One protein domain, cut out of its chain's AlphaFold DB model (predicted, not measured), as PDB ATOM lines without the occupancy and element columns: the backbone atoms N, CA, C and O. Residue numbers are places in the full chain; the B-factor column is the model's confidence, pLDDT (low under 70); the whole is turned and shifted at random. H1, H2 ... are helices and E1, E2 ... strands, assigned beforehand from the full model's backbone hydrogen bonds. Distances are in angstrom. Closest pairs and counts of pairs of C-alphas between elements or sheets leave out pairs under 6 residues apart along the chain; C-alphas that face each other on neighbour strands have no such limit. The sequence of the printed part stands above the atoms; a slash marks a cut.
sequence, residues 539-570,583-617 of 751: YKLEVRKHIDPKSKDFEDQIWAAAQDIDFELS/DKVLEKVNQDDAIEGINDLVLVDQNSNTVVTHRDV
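Overview. This is residues 539 to 570 and 583 to 617 of the 751 residues of a protein of Ignavibacteriae bacterium (UniProt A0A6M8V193). Two long strands, E1 and E2, run side by side as a twisted antiparallel ribbon; the short strand E3 folds back beside one end of E2, and two helices, H1 and H2, sit beyond the other end of the ribbon and cross each other at a steep tilt. Ribbon and helices together make a rod, with spans of 45 by 22 by 18 A. The printed part has 67 residues, with the order E1, H1, H2, E2, E3 along it, and the sheet runs E1, E2, E3, antiparallel throughout. The class is mixed, helices and strands, and the whole is loose, with a radius of gyration of the C-alphas of 15.1 A.

Arrangement. The printed part begins with E1, residues 539 to 547, an edge strand. Its antiparallel neighbour is E2, residues 597 to 605, the inner strand, at 154 degrees between directions. C-alphas 543 and 601 face each other at 4.5 A, and N 544 and O 600 are within hydrogen-bond range at 2.8 A. E3, residues 610 to 612, is the other edge strand and forms a hairpin with E2, with N 612 and O 603 at 2.8 A. The sheet is only just strongly twisted, its C-alphas lying up to 4.0 A off the best plane. H1, residues 552 to 564, touches H2, residues 583 to 591, with residues 557 to 562 alone; the closest C-alphas are those of Ala 561 and Val 585, 5.5 A apart. These helices run opposite ways at a steep tilt of 57 degrees. H1 and H2 are not on the sheet, but only just, each with 4 pairs of C-alphas within 10 A. E1 and H2 are only just apart, their closest C-alphas 8.1 A from each other. In H1 and H2 every O i to N i+4 pair is within hydrogen-bond range.

Along the chain. E1 begins at C-alpha 539, at (5.320, -57.632, -25.920), and is 24.6 A long from first to last C-alpha. H1 is 18.4 A long and ends at C-alpha 564, at (18.926, -23.631, -28.314). H2 measures 12.0 A and E2 24.0 A. E3, 6.2 A long, ends at C-alpha 612, at (9.853, -57.182, -18.413).

Size, cuts and confidence. The C-alphas farthest apart, those of Ser 570 and Val 617, are 45.7 A from each other. Residues 571 to 582 are not printed, and C-alphas 570 and 583 are 18.0 A apart across this cut. The links printed whole are tight: E1 to H1, H2 to E2 and E2 to E3. The mean pLDDT of the printed part is 71.0, with residues 547 to 570 and 583 to 598 under 70.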
ATOM      1  N   TYR A 539       3.920 -57.929 -26.215       87.06
ATOM      2  CA  TYR A 539       5.320 -57.632 -25.920       87.06
ATOM      3  C   TYR A 539       6.013 -57.000 -27.124       87.06
ATOM      4  O   TYR A 539       5.812 -57.422 -28.262       87.06
ATOM      5  N   LYS A 540       6.867 -56.014 -26.855       89.88
ATOM      6  CA  LYS A 540       7.685 -55.330 -27.859       89.88
ATOM      7  C   LYS A 540       9.123 -55.205 -27.366       89.88
ATOM      8  O   LYS A 540       9.347 -54.907 -26.198       89.88
ATOM      9  N   LEU A 541      10.080 -55.446 -28.250       89.75
ATOM     10  CA  LEU A 541      11.505 -55.241 -28.017       89.75
ATOM     11  C   LEU A 541      11.866 -53.776 -28.260       89.75
ATOM     12  O   LEU A 541      11.594 -53.238 -29.337       89.75
ATOM     13  N   GLU A 542      12.513 -53.145 -27.289       88.38
ATOM     14  CA  GLU A 542      12.968 -51.756 -27.357       88.38
ATOM     15  C   GLU A 542      14.398 -51.643 -26.839       88.38
ATOM     16  O   GLU A 542      14.811 -52.410 -25.972       88.38
ATOM     17  N   VAL A 543      15.165 -50.695 -27.372       84.69
ATOM     18  CA  VAL A 543      16.504 -50.386 -26.863       84.69
ATOM     19  C   VAL A 543      16.401 -49.145 -25.999       84.69
ATOM     20  O   VAL A 543      15.849 -48.133 -26.428       84.69
ATOM     21  N   ARG A 544      16.916 -49.236 -24.776       81.44
ATOM     22  CA  ARG A 544      17.069 -48.104 -23.868       81.44
ATOM     23  C   ARG A 544      18.541 -47.742 -23.795       81.44
ATOM     24  O   ARG A 544      19.365 -48.590 -23.466       81.44
ATOM     25  N   LYS A 545      18.862 -46.489 -24.099       73.75
ATOM     26  CA  LYS A 545      20.218 -45.955 -23.979       73.75
ATOM     27  C   LYS A 545      20.422 -45.477 -22.542       73.75
ATOM     28  O   LYS A 545      19.700 -44.608 -22.058       73.75
ATOM     29  N   HIS A 546      21.365 -46.087 -21.835       72.25
ATOM     30  CA  HIS A 546      21.792 -45.658 -20.511       72.25
ATOM     31  C   HIS A 546      23.001 -44.743 -20.652       72.25
ATOM     32  O   HIS A 546      24.060 -45.170 -21.101       72.25
ATOM     33  N   ILE A 547      22.837 -43.488 -20.259       67.81
ATOM     34  CA  ILE A 547      23.870 -42.462 -20.359       67.81
ATOM     35  C   ILE A 547      24.428 -42.203 -18.960       67.81
ATOM     36  O   ILE A 547      23.663 -42.196 -17.991       67.81
ATOM     37  N   ASP A 548      25.744 -42.013 -18.839       68.44
ATOM     38  CA  ASP A 548      26.327 -41.528 -17.587       68.44
ATOM     39  C   ASP A 548      26.012 -40.032 -17.447       68.44
ATOM     40  O   ASP A 548      26.546 -39.230 -18.211       68.44
ATOM     41  N   PRO A 549      25.179 -39.617 -16.473       65.00
ATOM     42  CA  PRO A 549      24.830 -38.211 -16.297       65.00
ATOM     43  C   PRO A 549      26.017 -37.336 -15.860       65.00
ATOM     44  O   PRO A 549      25.852 -36.131 -15.712       65.00
ATOM     45  N   LYS A 550      27.186 -37.932 -15.591       65.19
ATOM     46  CA  LYS A 550      28.434 -37.236 -15.255       65.19
ATOM     47  C   LYS A 550      29.434 -37.199 -16.413       65.19
ATOM     48  O   LYS A 550      30.559 -36.743 -16.205       65.19
ATOM     49  N   SER A 551      29.090 -37.736 -17.585       66.75
ATOM     50  CA  SER A 551      29.984 -37.664 -18.738       66.75
ATOM     51  C   SER A 551      30.030 -36.239 -19.280       66.75
ATOM     52  O   SER A 551      29.039 -35.507 -19.258       66.75
ATOM     53  N   LYS A 552      31.204 -35.848 -19.783       67.19
ATOM     54  CA  LYS A 552      31.397 -34.528 -20.385       67.19
ATOM     55  C   LYS A 552      30.480 -34.334 -21.598       67.19
ATOM     56  O   LYS A 552      29.878 -33.282 -21.734       67.19
ATOM     57  N   ASP A 553      30.299 -35.383 -22.396       64.69
ATOM     58  CA  ASP A 553      29.412 -35.377 -23.562       64.69
ATOM     59  C   ASP A 553      27.948 -35.121 -23.174       64.69
ATOM     60  O   ASP A 553      27.229 -34.412 -23.877       64.69
ATOM     61  N   PHE A 554      27.498 -35.660 -22.031       66.25
ATOM     62  CA  PHE A 554      26.154 -35.405 -21.519       66.25
ATOM     63  C   PHE A 554      25.983 -33.977 -21.012       66.25
ATOM     64  O   PHE A 554      24.964 -33.347 -21.300       66.25
ATOM     65  N   GLU A 555      26.980 -33.446 -20.302       68.44
ATOM     66  CA  GLU A 555      26.987 -32.038 -19.912       68.44
ATOM     67  C   GLU A 555      26.947 -31.136 -21.154       68.44
ATOM     68  O   GLU A 555      26.038 -30.314 -21.270       68.44
ATOM     69  N   ASP A 556      27.857 -31.327 -22.112       69.75
ATOM     70  CA  ASP A 556      27.987 -30.500 -23.316       69.75
ATOM     71  C   ASP A 556      26.687 -30.481 -24.149       69.75
ATOM     72  O   ASP A 556      26.256 -29.421 -24.608       69.75
ATOM     73  N   GLN A 557      25.998 -31.620 -24.274       67.81
ATOM     74  CA  GLN A 557      24.714 -31.717 -24.979       67.81
ATOM     75  C   GLN A 557      23.547 -31.076 -24.219       67.81
ATOM     76  O   GLN A 557      22.696 -30.430 -24.833       67.81
ATOM     77  N   ILE A 558      23.507 -31.181 -22.886       69.69
ATOM     78  CA  ILE A 558      22.534 -30.426 -22.082       69.69
ATOM     79  C   ILE A 558      22.772 -28.920 -22.231       69.69
ATOM     80  O   ILE A 558      21.808 -28.167 -22.383       69.69
ATOM     81  N   TRP A 559      24.033 -28.479 -22.220       69.44
ATOM     82  CA  TRP A 559      24.398 -27.077 -22.431       69.44
ATOM     83  C   TRP A 559      23.978 -26.579 -23.817       69.44
ATOM     84  O   TRP A 559      23.356 -25.519 -23.909       69.44
ATOM     85  N   ALA A 560      24.234 -27.353 -24.874       68.44
ATOM     86  CA  ALA A 560      23.805 -27.031 -26.235       68.44
ATOM     87  C   ALA A 560      22.271 -26.977 -26.361       68.44
ATOM     88  O   ALA A 560      21.711 -26.008 -26.873       68.44
ATOM     89  N   ALA A 561      21.569 -27.978 -25.822       67.00
ATOM     90  CA  ALA A 561      20.114 -28.037 -25.866       67.00
ATOM     91  C   ALA A 561      19.451 -26.898 -25.076       67.00
ATOM     92  O   ALA A 561      18.429 -26.380 -25.522       67.00
ATOM     93  N   ALA A 562      20.026 -26.488 -23.938       67.69
ATOM     94  CA  ALA A 562      19.550 -25.358 -23.140       67.69
ATOM     95  C   ALA A 562      19.778 -24.003 -23.829       67.69
ATOM     96  O   ALA A 562      18.909 -23.135 -23.760       67.69
ATOM     97  N   GLN A 563      20.905 -23.833 -24.531       69.44
ATOM     98  CA  GLN A 563      21.163 -22.639 -25.343       69.44
ATOM     99  C   GLN A 563      20.170 -22.517 -26.504       69.44
ATOM    100  O   GLN A 563      19.640 -21.437 -26.748       69.44
ATOM    101  N   ASP A 564      19.854 -23.624 -27.175       67.81
ATOM    102  CA  ASP A 564      18.926 -23.631 -28.314       67.81
ATOM    103  C   ASP A 564      17.469 -23.309 -27.944       67.81
ATOM    104  O   ASP A 564      16.684 -22.897 -28.800       67.81
ATOM    105  N   ILE A 565      17.085 -23.510 -26.683       68.62
ATOM    106  CA  ILE A 565      15.760 -23.154 -26.150       68.62
ATOM    107  C   ILE A 565      15.782 -21.854 -25.330       68.62
ATOM    108  O   ILE A 565      14.791 -21.554 -24.666       68.62
ATOM    109  N   ASP A 566      16.881 -21.091 -25.416       65.69
ATOM    110  CA  ASP A 566      17.103 -19.788 -24.768       65.69
ATOM    111  C   ASP A 566      16.857 -19.835 -23.246       65.69
ATOM    112  O   ASP A 566      16.161 -19.002 -22.663       65.69
ATOM    113  N   PHE A 567      17.378 -20.886 -22.604       64.19
ATOM    114  CA  PHE A 567      17.159 -21.184 -21.191       64.19
ATOM    115  C   PHE A 567      18.447 -21.016 -20.367       64.19
ATOM    116  O   PHE A 567      19.477 -21.628 -20.658       64.19
ATOM    117  N   GLU A 568      18.395 -20.218 -19.295       62.44
ATOM    118  CA  GLU A 568      19.528 -20.020 -18.382       62.44
ATOM    119  C   GLU A 568      19.711 -21.216 -17.429       62.44
ATOM    120  O   GLU A 568      19.019 -21.370 -16.422       62.44
ATOM    121  N   LEU A 569      20.734 -22.035 -17.685       55.78
ATOM    122  CA  LEU A 569      21.120 -23.170 -16.831       55.78
ATOM    123  C   LEU A 569      21.473 -22.789 -15.382       55.78
ATOM    124  O   LEU A 569      21.420 -23.634 -14.490       55.78
ATOM    125  N   SER A 570      21.786 -21.519 -15.112       58.97
ATOM    126  CA  SER A 570      22.007 -20.981 -13.763       58.97
ATOM    127  C   SER A 570      20.763 -20.987 -12.865       58.97
ATOM    128  O   SER A 570      20.903 -20.883 -11.640       58.97
ATOM    129  N   ASP A 583      12.000 -32.301 -20.632       58.66
ATOM    130  CA  ASP A 583      11.504 -33.269 -21.617       58.66
ATOM    131  C   ASP A 583      11.966 -32.917 -23.035       58.66
ATOM    132  O   ASP A 583      12.358 -33.806 -23.780       58.66
ATOM    133  N   LYS A 584      12.021 -31.625 -23.390       57.50
ATOM    134  CA  LYS A 584      12.556 -31.166 -24.684       57.50
ATOM    135  C   LYS A 584      14.067 -31.358 -24.802       57.50
ATOM    136  O   LYS A 584      14.544 -31.735 -25.866       57.50
ATOM    137  N   VAL A 585      14.813 -31.113 -23.723       58.09
ATOM    138  CA  VAL A 585      16.261 -31.368 -23.662       58.09
ATOM    139  C   VAL A 585      16.535 -32.869 -23.771       58.09
ATOM    140  O   VAL A 585      17.363 -33.271 -24.579       58.09
ATOM    141  N   LEU A 586      15.792 -33.709 -23.043       59.31
ATOM    142  CA  LEU A 586      15.885 -35.168 -23.133       59.31
ATOM    143  C   LEU A 586      15.433 -35.715 -24.491       59.31
ATOM    144  O   LEU A 586      16.019 -36.681 -24.966       59.31
ATOM    145  N   GLU A 587      14.405 -35.142 -25.122       60.91
ATOM    146  CA  GLU A 587      13.994 -35.516 -26.481       60.91
ATOM    147  C   GLU A 587      15.110 -35.232 -27.486       60.91
ATOM    148  O   GLU A 587      15.379 -36.083 -28.328       60.91
ATOM    149  N   LYS A 588      15.796 -34.090 -27.365       58.94
ATOM    150  CA  LYS A 588      16.923 -33.726 -28.234       58.94
ATOM    151  C   LYS A 588      18.138 -34.627 -27.998       58.94
ATOM    152  O   LYS A 588      18.678 -35.203 -28.933       58.94
ATOM    153  N   VAL A 589      18.475 -34.852 -26.730       57.16
ATOM    154  CA  VAL A 589      19.548 -35.754 -26.288       57.16
ATOM    155  C   VAL A 589      19.300 -37.215 -26.702       57.16
ATOM    156  O   VAL A 589      20.245 -37.939 -26.991       57.16
ATOM    157  N   ASN A 590      18.043 -37.670 -26.751       54.84
ATOM    158  CA  ASN A 590      17.692 -39.010 -27.240       54.84
ATOM    159  C   ASN A 590      17.602 -39.103 -28.774       54.84
ATOM    160  O   ASN A 590      17.564 -40.217 -29.297       54.84
ATOM    161  N   GLN A 591      17.502 -37.974 -29.485       54.19
ATOM    162  CA  GLN A 591      17.468 -37.925 -30.951       54.19
ATOM    163  C   GLN A 591      18.870 -37.919 -31.564       54.19
ATOM    164  O   GLN A 591      19.034 -38.442 -32.665       54.19
ATOM    165  N   ASP A 592      19.862 -37.391 -30.845       50.56
ATOM    166  CA  ASP A 592      21.251 -37.382 -31.281       50.56
ATOM    167  C   ASP A 592      22.024 -38.584 -30.717       50.56
ATOM    168  O   ASP A 592      22.158 -38.780 -29.506       50.56
ATOM    169  N   ASP A 593      22.645 -39.368 -31.600       53.25
ATOM    170  CA  ASP A 593      23.627 -40.389 -31.211       53.25
ATOM    171  C   ASP A 593      24.934 -39.796 -30.643       53.25
ATOM    172  O   ASP A 593      25.866 -40.529 -30.320       53.25
ATOM    173  N   ALA A 594      24.974 -38.476 -30.442       51.75
ATOM    174  CA  ALA A 594      26.130 -37.693 -30.030       51.75
ATOM    175  C   ALA A 594      26.650 -37.986 -28.612       51.75
ATOM    176  O   ALA A 594      27.766 -37.588 -28.294       51.75
ATOM    177  N   ILE A 595      25.877 -38.665 -27.753       57.94
ATOM    178  CA  ILE A 595      26.326 -39.028 -26.400       57.94
ATOM    179  C   ILE A 595      26.665 -40.510 -26.334       57.94
ATOM    180  O   ILE A 595      25.815 -41.369 -26.602       57.94
ATOM    181  N   GLU A 596      27.892 -40.814 -25.912       58.47
ATOM    182  CA  GLU A 596      28.327 -42.179 -25.648       58.47
ATOM    183  C   GLU A 596      27.528 -42.766 -24.468       58.47
ATOM    184  O   GLU A 596      27.475 -42.217 -23.365       58.47
ATOM    185  N   GLY A 597      26.842 -43.881 -24.718       62.56
ATOM    186  CA  GLY A 597      25.948 -44.521 -23.759       62.56
ATOM    187  C   GLY A 597      25.829 -46.018 -24.016       62.56
ATOM    188  O   GLY A 597      26.174 -46.516 -25.085       62.56
ATOM    189  N   ILE A 598      25.342 -46.750 -23.019       67.50
ATOM    190  CA  ILE A 598      25.212 -48.204 -23.073       67.50
ATOM    191  C   ILE A 598      23.795 -48.565 -23.504       67.50
ATOM    192  O   ILE A 598      22.827 -48.278 -22.799       67.50
ATOM    193  N   ASN A 599      23.672 -49.229 -24.647       73.31
ATOM    194  CA  ASN A 599      22.395 -49.728 -25.141       73.31
ATOM    195  C   ASN A 599      21.990 -51.005 -24.387       73.31
ATOM    196  O   ASN A 599      22.724 -51.991 -24.380       73.31
ATOM    197  N   ASP A 600      20.804 -51.010 -23.779       79.31
ATOM    198  CA  ASP A 600      20.203 -52.194 -23.158       79.31
ATOM    199  C   ASP A 600      18.922 -52.575 -23.903       79.31
ATOM    200  O   ASP A 600      18.009 -51.764 -24.080       79.31
ATOM    201  N   LEU A 601      18.856 -53.822 -24.372       84.44
ATOM    202  CA  LEU A 601      17.673 -54.352 -25.040       84.44
ATOM    203  C   LEU A 601      16.684 -54.856 -23.988       84.44
ATOM    204  O   LEU A 601      16.985 -55.768 -23.217       84.44
ATOM    205  N   VAL A 602      15.475 -54.307 -24.006       85.69
ATOM    206  CA  VAL A 602      14.404 -54.634 -23.065       85.69
ATOM    207  C   VAL A 602      13.151 -55.133 -23.782       85.69
ATOM    208  O   VAL A 602      12.891 -54.792 -24.936       85.69
ATOM    209  N   LEU A 603      12.344 -55.933 -23.082       88.00
ATOM    210  CA  LEU A 603      10.978 -56.259 -23.489       88.00
ATOM    211  C   LEU A 603      10.010 -55.350 -22.728       88.00
ATOM    212  O   LEU A 603      10.135 -55.175 -21.518       88.00
ATOM    213  N   VAL A 604       9.023 -54.790 -23.419       88.38
ATOM    214  CA  VAL A 604       7.995 -53.925 -22.832       88.38
ATOM    215  C   VAL A 604       6.629 -54.559 -23.040       88.38
ATOM    216  O   VAL A 604       6.234 -54.835 -24.176       88.38
ATOM    217  N   ASP A 605       5.902 -54.782 -21.946       89.19
ATOM    218  CA  ASP A 605       4.476 -55.106 -21.986       89.19
ATOM    219  C   ASP A 605       3.694 -53.841 -22.353       89.19
ATOM    220  O   ASP A 605       3.615 -52.901 -21.566       89.19
ATOM    221  N   GLN A 606       3.123 -53.820 -23.555       87.50
ATOM    222  CA  GLN A 606       2.404 -52.675 -24.109       87.50
ATOM    223  C   GLN A 606       1.095 -52.374 -23.363       87.50
ATOM    224  O   GLN A 606       0.627 -51.240 -23.398       87.50
ATOM    225  N   ASN A 607       0.506 -53.349 -22.658       86.88
ATOM    226  CA  ASN A 607      -0.751 -53.133 -21.936       86.88
ATOM    227  C   ASN A 607      -0.527 -52.407 -20.606       86.88
ATOM    228  O   ASN A 607      -1.349 -51.589 -20.202       86.88
ATOM    229  N   SER A 608       0.563 -52.731 -19.904       87.88
ATOM    230  CA  SER A 608       0.897 -52.142 -18.601       87.88
ATOM    231  C   SER A 608       2.053 -51.140 -18.661       87.88
ATOM    232  O   SER A 608       2.464 -50.622 -17.624       87.88
ATOM    233  N   ASN A 609       2.610 -50.901 -19.854       85.19
ATOM    234  CA  ASN A 609       3.821 -50.116 -20.101       85.19
ATOM    235  C   ASN A 609       4.982 -50.484 -19.157       85.19
ATOM    236  O   ASN A 609       5.696 -49.631 -18.630       85.19
ATOM    237  N   THR A 610       5.120 -51.779 -18.863       86.19
ATOM    238  CA  THR A 610       6.079 -52.280 -17.873       86.19
ATOM    239  C   THR A 610       7.238 -52.966 -18.573       86.19
ATOM    240  O   THR A 610       7.030 -53.797 -19.458       86.19
ATOM    241  N   VAL A 611       8.460 -52.650 -18.146       85.69
ATOM    242  CA  VAL A 611       9.649 -53.386 -18.581       85.69
ATOM    243  C   VAL A 611       9.640 -54.766 -17.948       85.69
ATOM    244  O   VAL A 611       9.549 -54.904 -16.729       85.69
ATOM    245  N   VAL A 612       9.762 -55.778 -18.791       84.88
ATOM    246  CA  VAL A 612       9.853 -57.182 -18.413       84.88
ATOM    247  C   VAL A 612      11.128 -57.776 -18.997       84.88
ATOM    248  O   VAL A 612      11.694 -57.267 -19.965       84.88
ATOM    249  N   THR A 613      11.606 -58.869 -18.415       76.94
ATOM    250  CA  THR A 613      12.749 -59.606 -18.960       76.94
ATOM    251  C   THR A 613      12.278 -60.803 -19.783       76.94
ATOM    252  O   THR A 613      11.147 -61.270 -19.648       76.94
ATOM    253  N   HIS A 614      13.173 -61.381 -20.587       75.31
ATOM    254  CA  HIS A 614      12.934 -62.638 -21.309       75.31
ATOM    255  C   HIS A 614      12.568 -63.825 -20.385       75.31
ATOM    256  O   HIS A 614      12.125 -64.865 -20.872       75.31
ATOM    257  N   ARG A 615      12.761 -63.693 -19.060       74.75
ATOM    258  CA  ARG A 615      12.362 -64.689 -18.046       74.75
ATOM    259  C   ARG A 615      10.947 -64.479 -17.518       74.75
ATOM    260  O   ARG A 615      10.386 -65.399 -16.936       74.75
ATOM    261  N   ASP A 616      10.400 -63.284 -17.705       78.00
ATOM    262  CA  ASP A 616       9.071 -62.900 -17.225       78.00
ATOM    263  C   ASP A 616       7.996 -63.089 -18.319       78.00
ATOM    264  O   ASP A 616       6.806 -62.900 -18.069       78.00
ATOM    265  N   VAL A 617       8.407 -63.473 -19.535       78.38
ATOM    266  CA  VAL A 617       7.527 -63.770 -20.677       78.38
ATOM    267  C   VAL A 617       7.373 -65.279 -20.893       78.38
ATOM    268  O   VAL A 617       8.173 -66.082 -20.416       78.38
TER     269      VAL A 617